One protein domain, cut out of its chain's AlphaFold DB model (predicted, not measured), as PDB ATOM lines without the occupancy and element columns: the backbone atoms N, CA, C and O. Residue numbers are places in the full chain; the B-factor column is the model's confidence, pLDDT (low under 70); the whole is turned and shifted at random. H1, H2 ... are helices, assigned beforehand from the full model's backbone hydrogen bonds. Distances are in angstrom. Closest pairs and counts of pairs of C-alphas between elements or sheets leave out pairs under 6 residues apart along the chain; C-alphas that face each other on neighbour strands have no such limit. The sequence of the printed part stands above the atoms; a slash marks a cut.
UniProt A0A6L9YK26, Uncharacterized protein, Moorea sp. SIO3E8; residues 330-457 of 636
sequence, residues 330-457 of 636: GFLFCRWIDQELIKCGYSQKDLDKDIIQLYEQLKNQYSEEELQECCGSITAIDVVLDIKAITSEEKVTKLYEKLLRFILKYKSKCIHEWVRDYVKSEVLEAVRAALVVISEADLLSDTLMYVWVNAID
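This is residues 330 to 457 of the 636 residues of an uncharacterized protein of Moorea sp. SIO3E8 (UniProt A0A6L9YK26). An up-and-down bundle of four helices, H5 to H8, makes one end of the domain, and at the other end H2, H3 and H4 pack round H1. H4 and H5 lie in the middle between the two ends, and H8 and H3 are farthest out. The printed part has 128 residues with eight named helices, H1 to H8 in order along the chain, and no named strand; its class is all helix. It is compact, with a radius of gyration of the C-alphas of 14.1 A, and only just elongated, with spans of 42 by 27 by 27 A.

H1, residues 331 to 344, touches H2, residues 353 to 363, with residues 331 to 337 alone; the closest C-alphas, those of Cys 334 and Tyr 359, are 5.7 A apart. These two helices run opposite ways at a steep tilt of 64 degrees. H3, residues 368 to 372, touches H1, and the C-alphas of Arg 335 and Leu 371 come closest at 5.3 A. H4, residues 380 to 390, touches residues 331 to 336 of H1 alone; the closest C-alphas, those of Phe 333 and Val 383, are 5.0 A apart, and the tilt is steep at 51 degrees. H5, residues 393 to 410, and H4 form a helical hairpin that only just touches, with 3 pairs of C-alphas within 8 A, the closest those of Lys 388 and Val 396 at 6.6 A. H2 touches residues 399 to 403 of H5 alone, about perpendicular at 73 degrees, with the C-alphas of Ile 355 and Leu 399 closest at 6.7 A. H1 and H5 are apart. H6, residues 415 to 424, touches H4; the closest C-alphas, those of Ile 381 and Asp 421, are 5.1 A apart. H5 and H6 are a hairpin at a shallow tilt of 25 degrees, with the C-alphas of Leu 408 and Ile 415 closest at 5.7 A. H7, residues 428 to 440, touches H5 with 20 pairs of C-alphas within 8 A, the closest those of Glu 401 and Ala 433 at 4.7 A; they run the same way at a steep tilt of 42 degrees. H6 and H7 are a hairpin at a tilt of 32 degrees, only just shallow, with the C-alphas of Val 423 and Val 431 closest at 4.6 A. H8, residues 445 to 455, and H7 are a hairpin at a shallow tilt of 23 degrees; the C-alphas of Ile 438 and Ser 445 come closest at 5.2 A. H8 also touches H6, with the C-alphas of Arg 420 and Ala 455 closest at 5.2 A. H5, H6, H7 and H8 are a bundle, up and down, each running against the one before it. In H1, H2, H3, H6 and H7 every O i to N i+4 pair is within hydrogen-bond range; in H4 it is 6 of 7, in H5 12 of 14 and in H8 6 of 7.

H1 begins at C-alpha 331, (5.883, -19.350, 17.851), and is 19.3 A from first to last C-alpha. H2 is 15.1 A long, H3 6.2 A and H4 16.0 A. H5 is the longest at 25.7 A, from C-alpha 393 at (-0.422, -36.569, 13.225) to C-alpha 410 at (19.575, -25.260, 1.652). H6 is 13.8 A long, H7 18.9 A and H8 15.1 A, and H8 ends at C-alpha 455, (20.837, -40.300, 18.284).

The two C-alphas farthest apart are those of Ser 367 and Asp 446, at 42.6 A. The printed part has no cut, and none of its links is long. The mean pLDDT of the printed part is 85.2; residues 342 to 348, 374 to 376, 413 and 443 to 444 are under 70.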
ATOM      1  N   GLY A 330       3.421 -22.805  18.066       91.75
ATOM      2  CA  GLY A 330       3.751 -22.342  16.714       91.75
ATOM      3  C   GLY A 330       4.703 -21.146  16.653       91.75
ATOM      4  O   GLY A 330       5.168 -20.799  15.562       91.75
ATOM      5  N   PHE A 331       5.020 -20.526  17.793       93.06
ATOM      6  CA  PHE A 331       5.883 -19.350  17.851       93.06
ATOM      7  C   PHE A 331       7.333 -19.660  17.457       93.06
ATOM      8  O   PHE A 331       7.923 -18.926  16.664       93.06
ATOM      9  N   LEU A 332       7.912 -20.746  17.976       92.50
ATOM     10  CA  LEU A 332       9.309 -21.113  17.727       92.50
ATOM     11  C   LEU A 332       9.521 -21.513  16.268       92.50
ATOM     12  O   LEU A 332      10.515 -21.114  15.664       92.50
ATOM     13  N   PHE A 333       8.563 -22.233  15.678       93.88
ATOM     14  CA  PHE A 333       8.560 -22.524  14.247       93.88
ATOM     15  C   PHE A 333       8.472 -21.246  13.409       93.88
ATOM     16  O   PHE A 333       9.288 -21.057  12.505       93.88
ATOM     17  N   CYS A 334       7.519 -20.356  13.714       93.00
ATOM     18  CA  CYS A 334       7.349 -19.120  12.952       93.00
ATOM     19  C   CYS A 334       8.586 -18.243  13.026       93.00
ATOM     20  O   CYS A 334       9.061 -17.764  12.004       93.00
ATOM     21  N   ARG A 335       9.138 -18.083  14.224       90.81
ATOM     22  CA  ARG A 335      10.347 -17.306  14.437       90.81
ATOM     23  C   ARG A 335      11.555 -17.924  13.755       90.81
ATOM     24  O   ARG A 335      12.362 -17.193  13.191       90.81
ATOM     25  N   TRP A 336      11.698 -19.247  13.797       91.25
ATOM     26  CA  TRP A 336      12.765 -19.911  13.063       91.25
ATOM     27  C   TRP A 336      12.639 -19.611  11.564       91.25
ATOM     28  O   TRP A 336      13.579 -19.076  10.988       91.25
ATOM     29  N   ILE A 337      11.464 -19.820  10.955       90.38
ATOM     30  CA  ILE A 337      11.220 -19.483   9.539       90.38
ATOM     31  C   ILE A 337      11.494 -18.003   9.248       90.38
ATOM     32  O   ILE A 337      12.108 -17.694   8.232       90.38
ATOM     33  N   ASP A 338      11.076 -17.095  10.126       87.31
ATOM     34  CA  ASP A 338      11.278 -15.656   9.963       87.31
ATOM     35  C   ASP A 338      12.769 -15.295   9.959       87.31
ATOM     36  O   ASP A 338      13.262 -14.628   9.048       87.31
ATOM     37  N   GLN A 339      13.533 -15.850  10.905       85.12
ATOM     38  CA  GLN A 339      14.986 -15.718  10.923       85.12
ATOM     39  C   GLN A 339      15.627 -16.310   9.672       85.12
ATOM     40  O   GLN A 339      16.598 -15.748   9.175       85.12
ATOM     41  N   GLU A 340      15.106 -17.419   9.154       82.69
ATOM     42  CA  GLU A 340      15.616 -18.036   7.934       82.69
ATOM     43  C   GLU A 340      15.337 -17.203   6.680       82.69
ATOM     44  O   GLU A 340      16.233 -16.994   5.861       82.69
ATOM     45  N   LEU A 341      14.121 -16.676   6.545       77.19
ATOM     46  CA  LEU A 341      13.729 -15.793   5.447       77.19
ATOM     47  C   LEU A 341      14.533 -14.485   5.470       77.19
ATOM     48  O   LEU A 341      15.035 -14.056   4.432       77.19
ATOM     49  N   ILE A 342      14.704 -13.880   6.652       68.31
ATOM     50  CA  ILE A 342      15.398 -12.596   6.827       68.31
ATOM     51  C   ILE A 342      16.919 -12.754   6.723       68.31
ATOM     52  O   ILE A 342      17.560 -12.028   5.965       68.31
ATOM     53  N   LYS A 343      17.526 -13.683   7.478       66.56
ATOM     54  CA  LYS A 343      18.996 -13.788   7.575       66.56
ATOM     55  C   LYS A 343      19.622 -14.415   6.342       66.56
ATOM     56  O   LYS A 343      20.738 -14.052   5.983       66.56
ATOM     57  N   CYS A 344      18.953 -15.384   5.727       61.75
ATOM     58  CA  CYS A 344      19.529 -16.126   4.612       61.75
ATOM     59  C   CYS A 344      19.031 -15.643   3.244       61.75
ATOM     60  O   CYS A 344      19.500 -16.150   2.227       61.75
ATOM     61  N   GLY A 345      18.126 -14.655   3.204       63.34
ATOM     62  CA  GLY A 345      17.655 -14.036   1.963       63.34
ATOM     63  C   GLY A 345      16.921 -15.001   1.031       63.34
ATOM     64  O   GLY A 345      16.866 -14.762  -0.176       63.34
ATOM     65  N   TYR A 346      16.387 -16.104   1.564       69.06
ATOM     66  CA  TYR A 346      15.638 -17.068   0.768       69.06
ATOM     67  C   TYR A 346      14.347 -16.436   0.268       69.06
ATOM     68  O   TYR A 346      13.609 -15.796   1.019       69.06
ATOM     69  N   SER A 347      14.042 -16.645  -1.012       68.31
ATOM     70  CA  SER A 347      12.735 -16.258  -1.509       68.31
ATOM     71  C   SER A 347      11.697 -17.239  -0.965       68.31
ATOM     72  O   SER A 347      11.964 -18.432  -0.818       68.31
ATOM     73  N   GLN A 348      10.462 -16.779  -0.749       69.50
ATOM     74  CA  GLN A 348       9.359 -17.696  -0.443       69.50
ATOM     75  C   GLN A 348       9.215 -18.804  -1.504       69.50
ATOM     76  O   GLN A 348       8.669 -19.851  -1.215       69.50
ATOM     77  N   LYS A 349       9.726 -18.635  -2.731       72.19
ATOM     78  CA  LYS A 349       9.658 -19.678  -3.767       72.19
ATOM     79  C   LYS A 349      10.579 -20.871  -3.495       72.19
ATOM     80  O   LYS A 349      10.381 -21.917  -4.107       72.19
ATOM     81  N   ASP A 350      11.565 -20.716  -2.615       70.00
ATOM     82  CA  ASP A 350      12.563 -21.748  -2.321       70.00
ATOM     83  C   ASP A 350      12.087 -22.744  -1.255       70.00
ATOM     84  O   ASP A 350      12.558 -23.887  -1.224       70.00
ATOM     85  N   LEU A 351      11.136 -22.323  -0.415       77.88
ATOM     86  CA  LEU A 351      10.486 -23.139   0.610       77.88
ATOM     87  C   LEU A 351       9.367 -24.002   0.012       77.88
ATOM     88  O   LEU A 351       8.702 -23.635  -0.958       77.88
ATOM     89  N   ASP A 352       9.126 -25.162   0.625       85.81
ATOM     90  CA  ASP A 352       7.978 -25.988   0.255       85.81
ATOM     91  C   ASP A 352       6.673 -25.241   0.574       85.81
ATOM     92  O   ASP A 352       6.522 -24.642   1.643       85.81
ATOM     93  N   LYS A 353       5.715 -25.303  -0.356       87.12
ATOM     94  CA  LYS A 353       4.418 -24.626  -0.251       87.12
ATOM     95  C   LYS A 353       3.702 -24.918   1.068       87.12
ATOM     96  O   LYS A 353       3.065 -24.016   1.603       87.12
ATOM     97  N   ASP A 354       3.817 -26.132   1.600       86.75
ATOM     98  CA  ASP A 354       3.125 -26.508   2.838       86.75
ATOM     99  C   ASP A 354       3.768 -25.857   4.071       86.75
ATOM    100  O   ASP A 354       3.053 -25.456   4.988       86.75
ATOM    101  N   ILE A 355       5.098 -25.693   4.076       89.69
ATOM    102  CA  ILE A 355       5.829 -24.997   5.150       89.69
ATOM    103  C   ILE A 355       5.420 -23.524   5.170       89.69
ATOM    104  O   ILE A 355       5.081 -22.986   6.221       89.69
ATOM    105  N   ILE A 356       5.394 -22.888   3.994       89.19
ATOM    106  CA  ILE A 356       4.986 -21.484   3.850       89.19
ATOM    107  C   ILE A 356       3.530 -21.319   4.249       89.19
ATOM    108  O   ILE A 356       3.196 -20.390   4.971       89.19
ATOM    109  N   GLN A 357       2.654 -22.213   3.793       90.06
ATOM    110  CA  GLN A 357       1.239 -22.139   4.116       90.06
ATOM    111  C   GLN A 357       1.014 -22.218   5.627       90.06
ATOM    112  O   GLN A 357       0.212 -21.446   6.149       90.06
ATOM    113  N   LEU A 358       1.722 -23.109   6.329       90.94
ATOM    114  CA  LEU A 358       1.643 -23.183   7.784       90.94
ATOM    115  C   LEU A 358       2.183 -21.906   8.444       90.94
ATOM    116  O   LEU A 358       1.524 -21.348   9.315       90.94
ATOM    117  N   TYR A 359       3.343 -21.414   8.003       92.56
ATOM    118  CA  TYR A 359       3.921 -20.166   8.508       92.56
ATOM    119  C   TYR A 359       2.963 -18.977   8.326       92.56
ATOM    120  O   TYR A 359       2.674 -18.271   9.282       92.56
ATOM    121  N   GLU A 360       2.382 -18.794   7.141       90.94
ATOM    122  CA  GLU A 360       1.431 -17.713   6.843       90.94
ATOM    123  C   GLU A 360       0.137 -17.805   7.672       90.94
ATOM    124  O   GLU A 360      -0.448 -16.784   8.036       90.94
ATOM    125  N   GLN A 361      -0.310 -19.021   7.999       91.31
ATOM    126  CA  GLN A 361      -1.473 -19.243   8.866       91.31
ATOM    127  C   GLN A 361      -1.206 -18.849  10.323       91.31
ATOM    128  O   GLN A 361      -2.113 -18.372  11.008       91.31
ATOM    129  N   LEU A 362       0.020 -19.062  10.795       91.75
ATOM    130  CA  LEU A 362       0.398 -18.859  12.190       91.75
ATOM    131  C   LEU A 362       0.960 -17.461  12.452       91.75
ATOM    132  O   LEU A 362       0.658 -16.886  13.491       91.75
ATOM    133  N   LYS A 363       1.717 -16.880  11.514       91.31
ATOM    134  CA  LYS A 363       2.451 -15.623  11.730       91.31
ATOM    135  C   LYS A 363       1.556 -14.458  12.155       91.31
ATOM    136  O   LYS A 363       1.978 -13.628  12.944       91.31
ATOM    137  N   ASN A 364       0.298 -14.430  11.703       89.81
ATOM    138  CA  ASN A 364      -0.670 -13.382  12.053       89.81
ATOM    139  C   ASN A 364      -1.131 -13.436  13.525       89.81
ATOM    140  O   ASN A 364      -1.879 -12.566  13.963       89.81
ATOM    141  N   GLN A 365      -0.742 -14.472  14.273       90.75
ATOM    142  CA  GLN A 365      -1.037 -14.630  15.701       90.75
ATOM    143  C   GLN A 365       0.024 -13.981  16.602       90.75
ATOM    144  O   GLN A 365      -0.170 -13.932  17.824       90.75
ATOM    145  N   TYR A 366       1.117 -13.498  16.005       89.31
ATOM    146  CA  TYR A 366       2.249 -12.887  16.688       89.31
ATOM    147  C   TYR A 366       2.518 -11.496  16.112       89.31
ATOM    148  O   TYR A 366       2.334 -11.269  14.913       89.31
ATOM    149  N   SER A 367       2.937 -10.553  16.952       87.12
ATOM    150  CA  SER A 367       3.428  -9.266  16.464       87.12
ATOM    151  C   SER A 367       4.815  -9.426  15.834       87.12
ATOM    152  O   SER A 367       5.566 -10.357  16.131       87.12
ATOM    153  N   GLU A 368       5.174  -8.495  14.952       84.88
ATOM    154  CA  GLU A 368       6.518  -8.445  14.370       84.88
ATOM    155  C   GLU A 368       7.589  -8.267  15.462       84.88
ATOM    156  O   GLU A 368       8.643  -8.894  15.412       84.88
ATOM    157  N   GLU A 369       7.270  -7.497  16.505       84.56
ATOM    158  CA  GLU A 369       8.117  -7.302  17.686       84.56
ATOM    159  C   GLU A 369       8.320  -8.613  18.458       84.56
ATOM    160  O   GLU A 369       9.453  -8.925  18.810       84.56
ATOM    161  N   GLU A 370       7.267  -9.423  18.651       84.19
ATOM    162  CA  GLU A 370       7.360 -10.740  19.301       84.19
ATOM    163  C   GLU A 370       8.291 -11.686  18.517       84.19
ATOM    164  O   GLU A 370       9.086 -12.413  19.114       84.19
ATOM    165  N   LEU A 371       8.227 -11.683  17.180       83.19
ATOM    166  CA  LEU A 371       9.097 -12.517  16.336       83.19
ATOM    167  C   LEU A 371      10.557 -12.023  16.320       83.19
ATOM    168  O   LEU A 371      11.478 -12.839  16.196       83.19
ATOM    169  N   GLN A 372      10.772 -10.714  16.485       79.56
ATOM    170  CA  GLN A 372      12.095 -10.082  16.512       79.56
ATOM    171  C   GLN A 372      12.761 -10.096  17.903       79.56
ATOM    172  O   GLN A 372      13.993 -10.086  17.978       79.56
ATOM    173  N   GLU A 373      11.999 -10.147  19.001       76.69
ATOM    174  CA  GLU A 373      12.537 -10.074  20.365       76.69
ATOM    175  C   GLU A 373      13.407 -11.290  20.726       76.69
ATOM    176  O   GLU A 373      13.054 -12.454  20.522       76.69
ATOM    177  N   CYS A 374      14.590 -11.025  21.282       54.81
ATOM    178  CA  CYS A 374      15.659 -12.003  21.464       54.81
ATOM    179  C   CYS A 374      15.390 -12.991  22.624       54.81
ATOM    180  O   CYS A 374      15.893 -12.825  23.729       54.81
ATOM    181  N   CYS A 375      14.666 -14.084  22.372       59.06
ATOM    182  CA  CYS A 375      14.862 -15.337  23.118       59.06
ATOM    183  C   CYS A 375      16.171 -16.000  22.649       59.06
ATOM    184  O   CYS A 375      16.652 -15.675  21.560       59.06
ATOM    185  N   GLY A 376      16.748 -16.888  23.462       67.31
ATOM    186  CA  GLY A 376      18.007 -17.588  23.176       67.31
ATOM    187  C   GLY A 376      18.030 -18.381  21.858       67.31
ATOM    188  O   GLY A 376      17.126 -18.303  21.027       67.31
ATOM    189  N   SER A 377      19.098 -19.147  21.636       79.75
ATOM    190  CA  SER A 377      19.239 -19.975  20.434       79.75
ATOM    191  C   SER A 377      18.083 -20.976  20.311       79.75
ATOM    192  O   SER A 377      17.931 -21.832  21.178       79.75
ATOM    193  N   ILE A 378      17.297 -20.883  19.232       86.50
ATOM    194  CA  ILE A 378      16.260 -21.869  18.895       86.50
ATOM    195  C   ILE A 378      16.956 -23.124  18.367       86.50
ATOM    196  O   ILE A 378      17.677 -23.050  17.368       86.50
ATOM    197  N   THR A 379      16.740 -24.265  19.019       88.56
ATOM    198  CA  THR A 379      17.270 -25.557  18.565       88.56
ATOM    199  C   THR A 379      16.303 -26.246  17.599       88.56
ATOM    200  O   THR A 379      15.123 -25.897  17.515       88.56
ATOM    201  N   ALA A 380      16.770 -27.257  16.862       91.00
ATOM    202  CA  ALA A 380      15.879 -28.022  15.989       91.00
ATOM    203  C   ALA A 380      14.861 -28.854  16.794       91.00
ATOM    204  O   ALA A 380      13.742 -29.057  16.323       91.00
ATOM    205  N   ILE A 381      15.204 -29.277  18.021       92.88
ATOM    206  CA  ILE A 381      14.268 -29.945  18.943       92.88
ATOM    207  C   ILE A 381      13.102 -29.015  19.283       92.88
ATOM    208  O   ILE A 381      11.950 -29.440  19.219       92.88
ATOM    209  N   ASP A 382      13.392 -27.746  19.583       91.81
ATOM    210  CA  ASP A 382      12.372 -26.746  19.913       91.81
ATOM    211  C   ASP A 382      11.372 -26.578  18.763       91.81
ATOM    212  O   ASP A 382      10.160 -26.620  18.974       91.81
ATOM    213  N   VAL A 383      11.873 -26.474  17.527       93.94
ATOM    214  CA  VAL A 383      11.035 -26.368  16.320       93.94
ATOM    215  C   VAL A 383      10.174 -27.618  16.125       93.94
ATOM    216  O   VAL A 383       8.997 -27.507  15.781       93.94
ATOM    217  N   VAL A 384      10.731 -28.811  16.351       94.62
ATOM    218  CA  VAL A 384       9.979 -30.070  16.245       94.62
ATOM    219  C   VAL A 384       8.847 -30.113  17.270       94.62
ATOM    220  O   VAL A 384       7.692 -30.329  16.909       94.62
ATOM    221  N   LEU A 385       9.132 -29.867  18.546       93.75
ATOM    222  CA  LEU A 385       8.103 -29.913  19.588       93.75
ATOM    223  C   LEU A 385       6.989 -28.885  19.341       93.75
ATOM    224  O   LEU A 385       5.809 -29.190  19.529       93.75
ATOM    225  N   ASP A 386       7.349 -27.703  18.846       94.19
ATOM    226  CA  ASP A 386       6.409 -26.625  18.552       94.19
ATOM    227  C   ASP A 386       5.487 -26.947  17.358       94.19
ATOM    228  O   ASP A 386       4.270 -26.764  17.430       94.19
ATOM    229  N   ILE A 387       6.024 -27.541  16.284       94.38
ATOM    230  CA  ILE A 387       5.230 -28.023  15.140       94.38
ATOM    231  C   ILE A 387       4.261 -29.147  15.556       94.38
ATOM    232  O   ILE A 387       3.122 -29.205  15.069       94.38
ATOM    233  N   LYS A 388       4.681 -30.048  16.457       94.31
ATOM    234  CA  LYS A 388       3.818 -31.125  16.973       94.31
ATOM    235  C   LYS A 388       2.629 -30.570  17.756       94.31
ATOM    236  O   LYS A 388       1.543 -31.137  17.666       94.31
ATOM    237  N   ALA A 389       2.807 -29.465  18.479       92.19
ATOM    238  CA  ALA A 389       1.749 -28.855  19.284       92.19
ATOM    239  C   ALA A 389       0.605 -28.240  18.449       92.19
ATOM    240  O   ALA A 389      -0.496 -28.061  18.966       92.19
ATOM    241  N   ILE A 390       0.841 -27.941  17.166       92.19
ATOM    242  CA  ILE A 390      -0.102 -27.205  16.300       92.19
ATOM    243  C   ILE A 390      -0.639 -28.010  15.112       92.19
ATOM    244  O   ILE A 390      -1.516 -27.533  14.389       92.19
ATOM    245  N   THR A 391      -0.134 -29.226  14.884       88.56
ATOM    246  CA  THR A 391      -0.434 -30.009  13.677       88.56
ATOM    247  C   THR A 391      -0.978 -31.396  14.019       88.56
ATOM    248  O   THR A 391      -0.489 -32.069  14.920       88.56
ATOM    249  N   SER A 392      -1.966 -31.874  13.255       85.31
ATOM    250  CA  SER A 392      -2.455 -33.260  13.348       85.31
ATOM    251  C   SER A 392      -1.395 -34.282  12.905       85.31
ATOM    252  O   SER A 392      -0.654 -34.005  11.961       85.31
ATOM    253  N   GLU A 393      -1.415 -35.496  13.465       76.88
ATOM    254  CA  GLU A 393      -0.422 -36.569  13.225       76.88
ATOM    255  C   GLU A 393      -0.134 -36.867  11.739       76.88
ATOM    256  O   GLU A 393       1.020 -36.914  11.314       76.88
ATOM    257  N   GLU A 394      -1.161 -36.997  10.892       76.06
ATOM    258  CA  GLU A 394      -0.944 -37.327   9.471       76.06
ATOM    259  C   GLU A 394      -0.235 -36.195   8.699       76.06
ATOM    260  O   GLU A 394       0.599 -36.430   7.822       76.06
ATOM    261  N   LYS A 395      -0.543 -34.939   9.041       84.31
ATOM    262  CA  LYS A 395       0.050 -33.761   8.393       84.31
ATOM    263  C   LYS A 395       1.450 -33.465   8.923       84.31
ATOM    264  O   LYS A 395       2.288 -32.994   8.156       84.31
ATOM    265  N   VAL A 396       1.713 -33.768  10.196       90.44
ATOM    266  CA  VAL A 396       2.980 -33.419  10.846       90.44
ATOM    267  C   VAL A 396       4.155 -34.208  10.266       90.44
ATOM    268  O   VAL A 396       5.202 -33.627  10.002       90.44
ATOM    269  N   THR A 397       3.962 -35.494   9.949       87.69
ATOM    270  CA  THR A 397       5.017 -36.327   9.341       87.69
ATOM    271  C   THR A 397       5.486 -35.751   8.000       87.69
ATOM    272  O   THR A 397       6.675 -35.509   7.805       87.69
ATOM    273  N   LYS A 398       4.549 -35.455   7.087       90.25
ATOM    274  CA  LYS A 398       4.870 -34.881   5.765       90.25
ATOM    275  C   LYS A 398       5.529 -33.511   5.882       90.25
ATOM    276  O   LYS A 398       6.411 -33.183   5.092       90.25
ATOM    277  N   LEU A 399       5.103 -32.710   6.855       93.38
ATOM    278  CA  LEU A 399       5.695 -31.407   7.117       93.38
ATOM    279  C   LEU A 399       7.143 -31.533   7.607       93.38
ATOM    280  O   LEU A 399       8.005 -30.833   7.085       93.38
ATOM    281  N   TYR A 400       7.431 -32.454   8.531       95.25
ATOM    282  CA  TYR A 400       8.800 -32.745   8.963       95.25
ATOM    283  C   TYR A 400       9.676 -33.254   7.822       95.25
ATOM    284  O   TYR A 400      10.814 -32.813   7.695       95.25
ATOM    285  N   GLU A 401       9.164 -34.135   6.958       92.75
ATOM    286  CA  GLU A 401       9.911 -34.596   5.780       92.75
ATOM    287  C   GLU A 401      10.269 -33.425   4.864       92.75
ATOM    288  O   GLU A 401      11.409 -33.297   4.418       92.75
ATOM    289  N   LYS A 402       9.304 -32.540   4.596       93.00
ATOM    290  CA  LYS A 402       9.504 -31.346   3.767       93.00
ATOM    291  C   LYS A 402      10.488 -30.374   4.397       93.00
ATOM    292  O   LYS A 402      11.369 -29.876   3.697       93.00
ATOM    293  N   LEU A 403      10.369 -30.137   5.701       93.12
ATOM    294  CA  LEU A 403      11.267 -29.264   6.444       93.12
ATOM    295  C   LEU A 403      12.688 -29.821   6.426       93.12
ATOM    296  O   LEU A 403      13.619 -29.116   6.057       93.12
ATOM    297  N   LEU A 404      12.865 -31.108   6.709       92.06
ATOM    298  CA  LEU A 404      14.184 -31.722   6.701       92.06
ATOM    299  C   LEU A 404      14.773 -31.838   5.286       92.06
ATOM    300  O   LEU A 404      15.980 -31.689   5.131       92.06
ATOM    301  N   ARG A 405      13.957 -32.022   4.235       89.56
ATOM    302  CA  ARG A 405      14.406 -31.903   2.831       89.56
ATOM    303  C   ARG A 405      14.847 -30.482   2.496       89.56
ATOM    304  O   ARG A 405      15.851 -30.314   1.809       89.56
ATOM    305  N   PHE A 406      14.133 -29.470   2.989       87.44
ATOM    306  CA  PHE A 406      14.547 -28.074   2.875       87.44
ATOM    307  C   PHE A 406      15.890 -27.850   3.582       87.44
ATOM    308  O   PHE A 406      16.796 -27.284   2.974       87.44
ATOM    309  N   ILE A 407      16.072 -28.368   4.802       87.31
ATOM    310  CA  ILE A 407      17.354 -28.284   5.517       87.31
ATOM    311  C   ILE A 407      18.457 -29.021   4.761       87.31
ATOM    312  O   ILE A 407      19.533 -28.470   4.562       87.31
ATOM    313  N   LEU A 408      18.201 -30.242   4.294       82.88
ATOM    314  CA  LEU A 408      19.172 -31.024   3.533       82.88
ATOM    315  C   LEU A 408      19.613 -30.261   2.282       82.88
ATOM    316  O   LEU A 408      20.800 -30.240   1.979       82.88
ATOM    317  N   LYS A 409      18.675 -29.612   1.589       80.38
ATOM    318  CA  LYS A 409      18.944 -28.831   0.385       80.38
ATOM    319  C   LYS A 409      19.680 -27.524   0.709       80.38
ATOM    320  O   LYS A 409      20.814 -27.340   0.297       80.38
ATOM    321  N   TYR A 410      19.092 -26.640   1.506       76.88
ATOM    322  CA  TYR A 410      19.575 -25.260   1.652       76.88
ATOM    323  C   TYR A 410      20.386 -24.996   2.928       76.88
ATOM    324  O   TYR A 410      21.069 -23.980   3.030       76.88
ATOM    325  N   LYS A 411      20.348 -25.895   3.913       76.50
ATOM    326  CA  LYS A 411      21.044 -25.788   5.213       76.50
ATOM    327  C   LYS A 411      21.857 -27.029   5.543       76.50
ATOM    328  O   LYS A 411      22.014 -27.461   6.681       76.50
ATOM    329  N   SER A 412      22.442 -27.566   4.496       70.50
ATOM    330  CA  SER A 412      23.292 -28.735   4.477       70.50
ATOM    331  C   SER A 412      24.326 -28.870   5.602       70.50
ATOM    332  O   SER A 412      24.666 -29.989   5.968       70.50
ATOM    333  N   LYS A 413      24.841 -27.765   6.154       67.88
ATOM    334  CA  LYS A 413      25.788 -27.812   7.278       67.88
ATOM    335  C   LYS A 413      25.197 -28.381   8.561       67.88
ATOM    336  O   LYS A 413      25.849 -29.178   9.226       67.88
ATOM    337  N   CYS A 414      23.977 -27.979   8.907       78.50
ATOM    338  CA  CYS A 414      23.349 -28.361  10.169       78.50
ATOM    339  C   CYS A 414      22.486 -29.621  10.037       78.50
ATOM    340  O   CYS A 414      21.886 -30.053  11.013       78.50
ATOM    341  N   ILE A 415      22.437 -30.267   8.864       85.69
ATOM    342  CA  ILE A 415      21.568 -31.433   8.644       85.69
ATOM    343  C   ILE A 415      21.812 -32.571   9.646       85.69
ATOM    344  O   ILE A 415      20.865 -33.235  10.046       85.69
ATOM    345  N   HIS A 416      23.049 -32.792  10.100       82.38
ATOM    346  CA  HIS A 416      23.339 -33.813  11.112       82.38
ATOM    347  C   HIS A 416      22.761 -33.446  12.480       82.38
ATOM    348  O   HIS A 416      22.224 -34.316  13.160       82.38
ATOM    349  N   GLU A 417      22.856 -32.172  12.871       87.38
ATOM    350  CA  GLU A 417      22.243 -31.656  14.098       87.38
ATOM    351  C   GLU A 417      20.728 -31.783  14.006       87.38
ATOM    352  O   GLU A 417      20.122 -32.370  14.888       87.38
ATOM    353  N   TRP A 418      20.132 -31.382  12.883       93.00
ATOM    354  CA  TRP A 418      18.696 -31.518  12.650       93.00
ATOM    355  C   TRP A 418      18.227 -32.972  12.661       93.00
ATOM    356  O   TRP A 418      17.238 -33.281  13.312       93.00
ATOM    357  N   VAL A 419      18.938 -33.891  12.000       92.81
ATOM    358  CA  VAL A 419      18.627 -35.330  12.057       92.81
ATOM    359  C   VAL A 419      18.740 -35.843  13.492       92.81
ATOM    360  O   VAL A 419      17.848 -36.545  13.957       92.81
ATOM    361  N   ARG A 420      19.809 -35.485  14.210       93.25
ATOM    362  CA  ARG A 420      20.011 -35.874  15.610       93.25
ATOM    363  C   ARG A 420      18.886 -35.350  16.499       93.25
ATOM    364  O   ARG A 420      18.371 -36.105  17.312       93.25
ATOM    365  N   ASP A 421      18.507 -34.095  16.335       93.81
ATOM    366  CA  ASP A 421      17.505 -33.402  17.137       93.81
ATOM    367  C   ASP A 421      16.092 -33.901  16.830       93.81
ATOM    368  O   ASP A 421      15.315 -34.154  17.747       93.81
ATOM    369  N   TYR A 422      15.780 -34.172  15.560       94.81
ATOM    370  CA  TYR A 422      14.543 -34.854  15.172       94.81
ATOM    371  C   TYR A 422      14.413 -36.186  15.904       94.81
ATOM    372  O   TYR A 422      13.351 -36.497  16.438       94.81
ATOM    373  N   VAL A 423      15.502 -36.953  15.969       92.75
ATOM    374  CA  VAL A 423      15.533 -38.244  16.658       92.75
ATOM    375  C   VAL A 423      15.444 -38.079  18.180       92.75
ATOM    376  O   VAL A 423      14.659 -38.772  18.822       92.75
ATOM    377  N   LYS A 424      16.195 -37.136  18.758       92.88
ATOM    378  CA  LYS A 424      16.215 -36.847  20.201       92.88
ATOM    379  C   LYS A 424      14.937 -36.200  20.730       92.88
ATOM    380  O   LYS A 424      14.719 -36.233  21.934       92.88
ATOM    381  N   SER A 425      14.105 -35.626  19.862       92.62
ATOM    382  CA  SER A 425      12.813 -35.048  20.250       92.62
ATOM    383  C   SER A 425      11.834 -36.078  20.823       92.62
ATOM    384  O   SER A 425      10.841 -35.690  21.431       92.62
ATOM    385  N   GLU A 426      12.076 -37.374  20.580       87.56
ATOM    386  CA  GLU A 426      11.177 -38.488  20.910       87.56
ATOM    387  C   GLU A 426       9.782 -38.384  20.238       87.56
ATOM    388  O   GLU A 426       8.916 -39.232  20.455       87.56
ATOM    389  N   VAL A 427       9.565 -37.407  19.344       91.50
ATOM    390  CA  VAL A 427       8.348 -37.284  18.528       91.50
ATOM    391  C   VAL A 427       8.419 -38.290  17.385       91.50
ATOM    392  O   VAL A 427       9.177 -38.110  16.429       91.50
ATOM    393  N   LEU A 428       7.606 -39.348  17.463       89.25
ATOM    394  CA  LEU A 428       7.632 -40.477  16.527       89.25
ATOM    395  C   LEU A 428       7.597 -40.040  15.053       89.25
ATOM    396  O   LEU A 428       8.354 -40.563  14.238       89.25
ATOM    397  N   GLU A 429       6.766 -39.057  14.702       91.19
ATOM    398  CA  GLU A 429       6.668 -38.534  13.338       91.19
ATOM    399  C   GLU A 429       7.941 -37.824  12.864       91.19
ATOM    400  O   GLU A 429       8.302 -37.944  11.694       91.19
ATOM    401  N   ALA A 430       8.649 -37.124  13.755       92.94
ATOM    402  CA  ALA A 430       9.920 -36.476  13.434       92.94
ATOM    403  C   ALA A 430      11.026 -37.519  13.240       92.94
ATOM    404  O   ALA A 430      11.762 -37.467  12.253       92.94
ATOM    405  N   VAL A 431      11.089 -38.528  14.117       91.12
ATOM    406  CA  VAL A 431      12.033 -39.648  13.975       91.12
ATOM    407  C   VAL A 431      11.812 -40.388  12.648       91.12
ATOM    408  O   VAL A 431      12.777 -40.735  11.957       91.12
ATOM    409  N   ARG A 432      10.542 -40.589  12.262       87.94
ATOM    410  CA  ARG A 432      10.128 -41.190  10.981       87.94
ATOM    411  C   ARG A 432      10.538 -40.351   9.786       87.94
ATOM    412  O   ARG A 432      11.193 -40.871   8.885       87.94
ATOM    413  N   ALA A 433      10.200 -39.067   9.801       90.19
ATOM    414  CA  ALA A 433      10.577 -38.140   8.748       90.19
ATOM    415  C   ALA A 433      12.098 -38.099   8.548       90.19
ATOM    416  O   ALA A 433      12.572 -38.157   7.413       90.19
ATOM    417  N   ALA A 434      12.869 -38.092   9.643       91.81
ATOM    418  CA  ALA A 434      14.323 -38.169   9.580       91.81
ATOM    419  C   ALA A 434      14.795 -39.430   8.854       91.81
ATOM    420  O   ALA A 434      15.568 -39.326   7.905       91.81
ATOM    421  N   LEU A 435      14.276 -40.605   9.222       88.38
ATOM    422  CA  LEU A 435      14.635 -41.861   8.564       88.38
ATOM    423  C   LEU A 435      14.272 -41.877   7.068       88.38
ATOM    424  O   LEU A 435      15.057 -42.358   6.249       88.38
ATOM    425  N   VAL A 436      13.108 -41.338   6.692       86.88
ATOM    426  CA  VAL A 436      12.682 -41.245   5.286       86.88
ATOM    427  C   VAL A 436      13.658 -40.378   4.493       86.88
ATOM    428  O   VAL A 436      14.221 -40.846   3.502       86.88
ATOM    429  N   VAL A 437      13.933 -39.158   4.953       87.88
ATOM    430  CA  VAL A 437      14.767 -38.195   4.219       87.88
ATOM    431  C   VAL A 437      16.220 -38.665   4.102       87.88
ATOM    432  O   VAL A 437      16.791 -38.621   3.013       87.88
ATOM    433  N   ILE A 438      16.824 -39.194   5.173       87.94
ATOM    434  CA  ILE A 438      18.213 -39.692   5.119       87.94
ATOM    435  C   ILE A 438      18.356 -40.921   4.213       87.94
ATOM    436  O   ILE A 438      19.422 -41.167   3.647       87.94
ATOM    437  N   SER A 439      17.285 -41.700   4.048       80.81
ATOM    438  CA  SER A 439      17.275 -42.871   3.170       80.81
ATOM    439  C   SER A 439      17.250 -42.518   1.677       80.81
ATOM    440  O   SER A 439      17.557 -43.363   0.839       80.81
ATOM    441  N   GLU A 440      16.891 -41.277   1.347       81.31
ATOM    442  CA  GLU A 440      16.860 -40.731  -0.014       81.31
ATOM    443  C   GLU A 440      18.114 -39.903  -0.343       81.31
ATOM    444  O   GLU A 440      18.359 -39.584  -1.504       81.31
ATOM    445  N   ALA A 441      18.933 -39.576   0.661       70.00
ATOM    446  CA  ALA A 441      20.107 -38.719   0.537       70.00
ATOM    447  C   ALA A 441      21.322 -39.451  -0.076       70.00
ATOM    448  O   ALA A 441      22.326 -39.630   0.604       70.00
ATOM    449  N   ASP A 442      21.228 -39.894  -1.336       70.38
ATOM    450  CA  ASP A 442      22.254 -40.585  -2.150       70.38
ATOM    451  C   ASP A 442      23.611 -40.860  -1.456       70.38
ATOM    452  O   ASP A 442      23.811 -41.924  -0.868       70.38
ATOM    453  N   LEU A 443      24.554 -39.912  -1.529       60.78
ATOM    454  CA  LEU A 443      25.944 -40.069  -1.070       60.78
ATOM    455  C   LEU A 443      26.117 -39.893   0.445       60.78
ATOM    456  O   LEU A 443      27.090 -40.376   1.015       60.78
ATOM    457  N   LEU A 444      25.179 -39.210   1.104       65.25
ATOM    458  CA  LEU A 444      25.238 -38.915   2.537       65.25
ATOM    459  C   LEU A 444      24.465 -39.923   3.379       65.25
ATOM    460  O   LEU A 444      24.626 -39.939   4.597       65.25
ATOM    461  N   SER A 445      23.655 -40.772   2.743       78.44
ATOM    462  CA  SER A 445      22.739 -41.689   3.411       78.44
ATOM    463  C   SER A 445      23.460 -42.550   4.440       78.44
ATOM    464  O   SER A 445      22.998 -42.672   5.564       78.44
ATOM    465  N   ASP A 446      24.646 -43.065   4.116       78.44
ATOM    466  CA  ASP A 446      25.438 -43.904   5.021       78.44
ATOM    467  C   ASP A 446      25.934 -43.161   6.280       78.44
ATOM    468  O   ASP A 446      26.045 -43.759   7.352       78.44
ATOM    469  N   THR A 447      26.208 -41.859   6.168       78.19
ATOM    470  CA  THR A 447      26.667 -41.004   7.277       78.19
ATOM    471  C   THR A 447      25.489 -40.517   8.113       78.19
ATOM    472  O   THR A 447      25.486 -40.653   9.334       78.19
ATOM    473  N   LEU A 448      24.447 -40.009   7.453       85.50
ATOM    474  CA  LEU A 448      23.235 -39.525   8.110       85.50
ATOM    475  C   LEU A 448      22.492 -40.656   8.826       85.50
ATOM    476  O   LEU A 448      21.965 -40.446   9.914       85.50
ATOM    477  N   MET A 449      22.517 -41.869   8.267       90.00
ATOM    478  CA  MET A 449      21.983 -43.061   8.920       90.00
ATOM    479  C   MET A 449      22.737 -43.395  10.206       90.00
ATOM    480  O   MET A 449      22.114 -43.748  11.202       90.00
ATOM    481  N   TYR A 450      24.062 -43.240  10.226       88.12
ATOM    482  CA  TYR A 450      24.839 -43.418  11.452       88.12
ATOM    483  C   TYR A 450      24.508 -42.356  12.504       88.12
ATOM    484  O   TYR A 450      24.340 -42.699  13.672       88.12
ATOM    485  N   VAL A 451      24.316 -41.094  12.106       88.38
ATOM    486  CA  VAL A 451      23.865 -40.042  13.034       88.38
ATOM    487  C   VAL A 451      22.479 -40.334  13.598       88.38
ATOM    488  O   VAL A 451      22.289 -40.218  14.807       88.38
ATOM    489  N   TRP A 452      21.543 -40.780  12.761       92.69
ATOM    490  CA  TRP A 452      20.215 -41.203  13.203       92.69
ATOM    491  C   TRP A 452      20.301 -42.367  14.205       92.69
ATOM    492  O   TRP A 452      19.751 -42.286  15.301       92.69
ATOM    493  N   VAL A 453      21.074 -43.411  13.881       91.62
ATOM    494  CA  VAL A 453      21.278 -44.588  14.745       91.62
ATOM    495  C   VAL A 453      21.968 -44.224  16.063       91.62
ATOM    496  O   VAL A 453      21.657 -44.800  17.104       91.62
ATOM    497  N   ASN A 454      22.896 -43.273  16.068       90.31
ATOM    498  CA  ASN A 454      23.547 -42.828  17.299       90.31
ATOM    499  C   ASN A 454      22.638 -41.964  18.172       90.31
ATOM    500  O   ASN A 454      22.740 -42.039  19.393       90.31
ATOM    501  N   ALA A 455      21.751 -41.177  17.565       90.75
ATOM    502  CA  ALA A 455      20.837 -40.300  18.284       90.75
ATOM    503  C   ALA A 455      19.663 -41.046  18.934       90.75
ATOM    504  O   ALA A 455      19.140 -40.574  19.941       90.75
ATOM    505  N   ILE A 456      19.250 -42.185  18.369       89.31
ATOM    506  CA  ILE A 456      18.074 -42.918  18.842       89.31
ATOM    507  C   ILE A 456      18.366 -43.718  20.117       89.31
ATOM    508  O   ILE A 456      19.380 -44.423  20.225       89.31
ATOM    509  N   ASP A 457      17.439 -43.609  21.067       87.62
ATOM    510  CA  ASP A 457      17.372 -44.413  22.282       87.62
ATOM    511  C   ASP A 457      16.549 -45.679  21.996       87.62
ATOM    512  O   ASP A 457      15.321 -45.642  21.926       87.62
TER     513      ASP A 457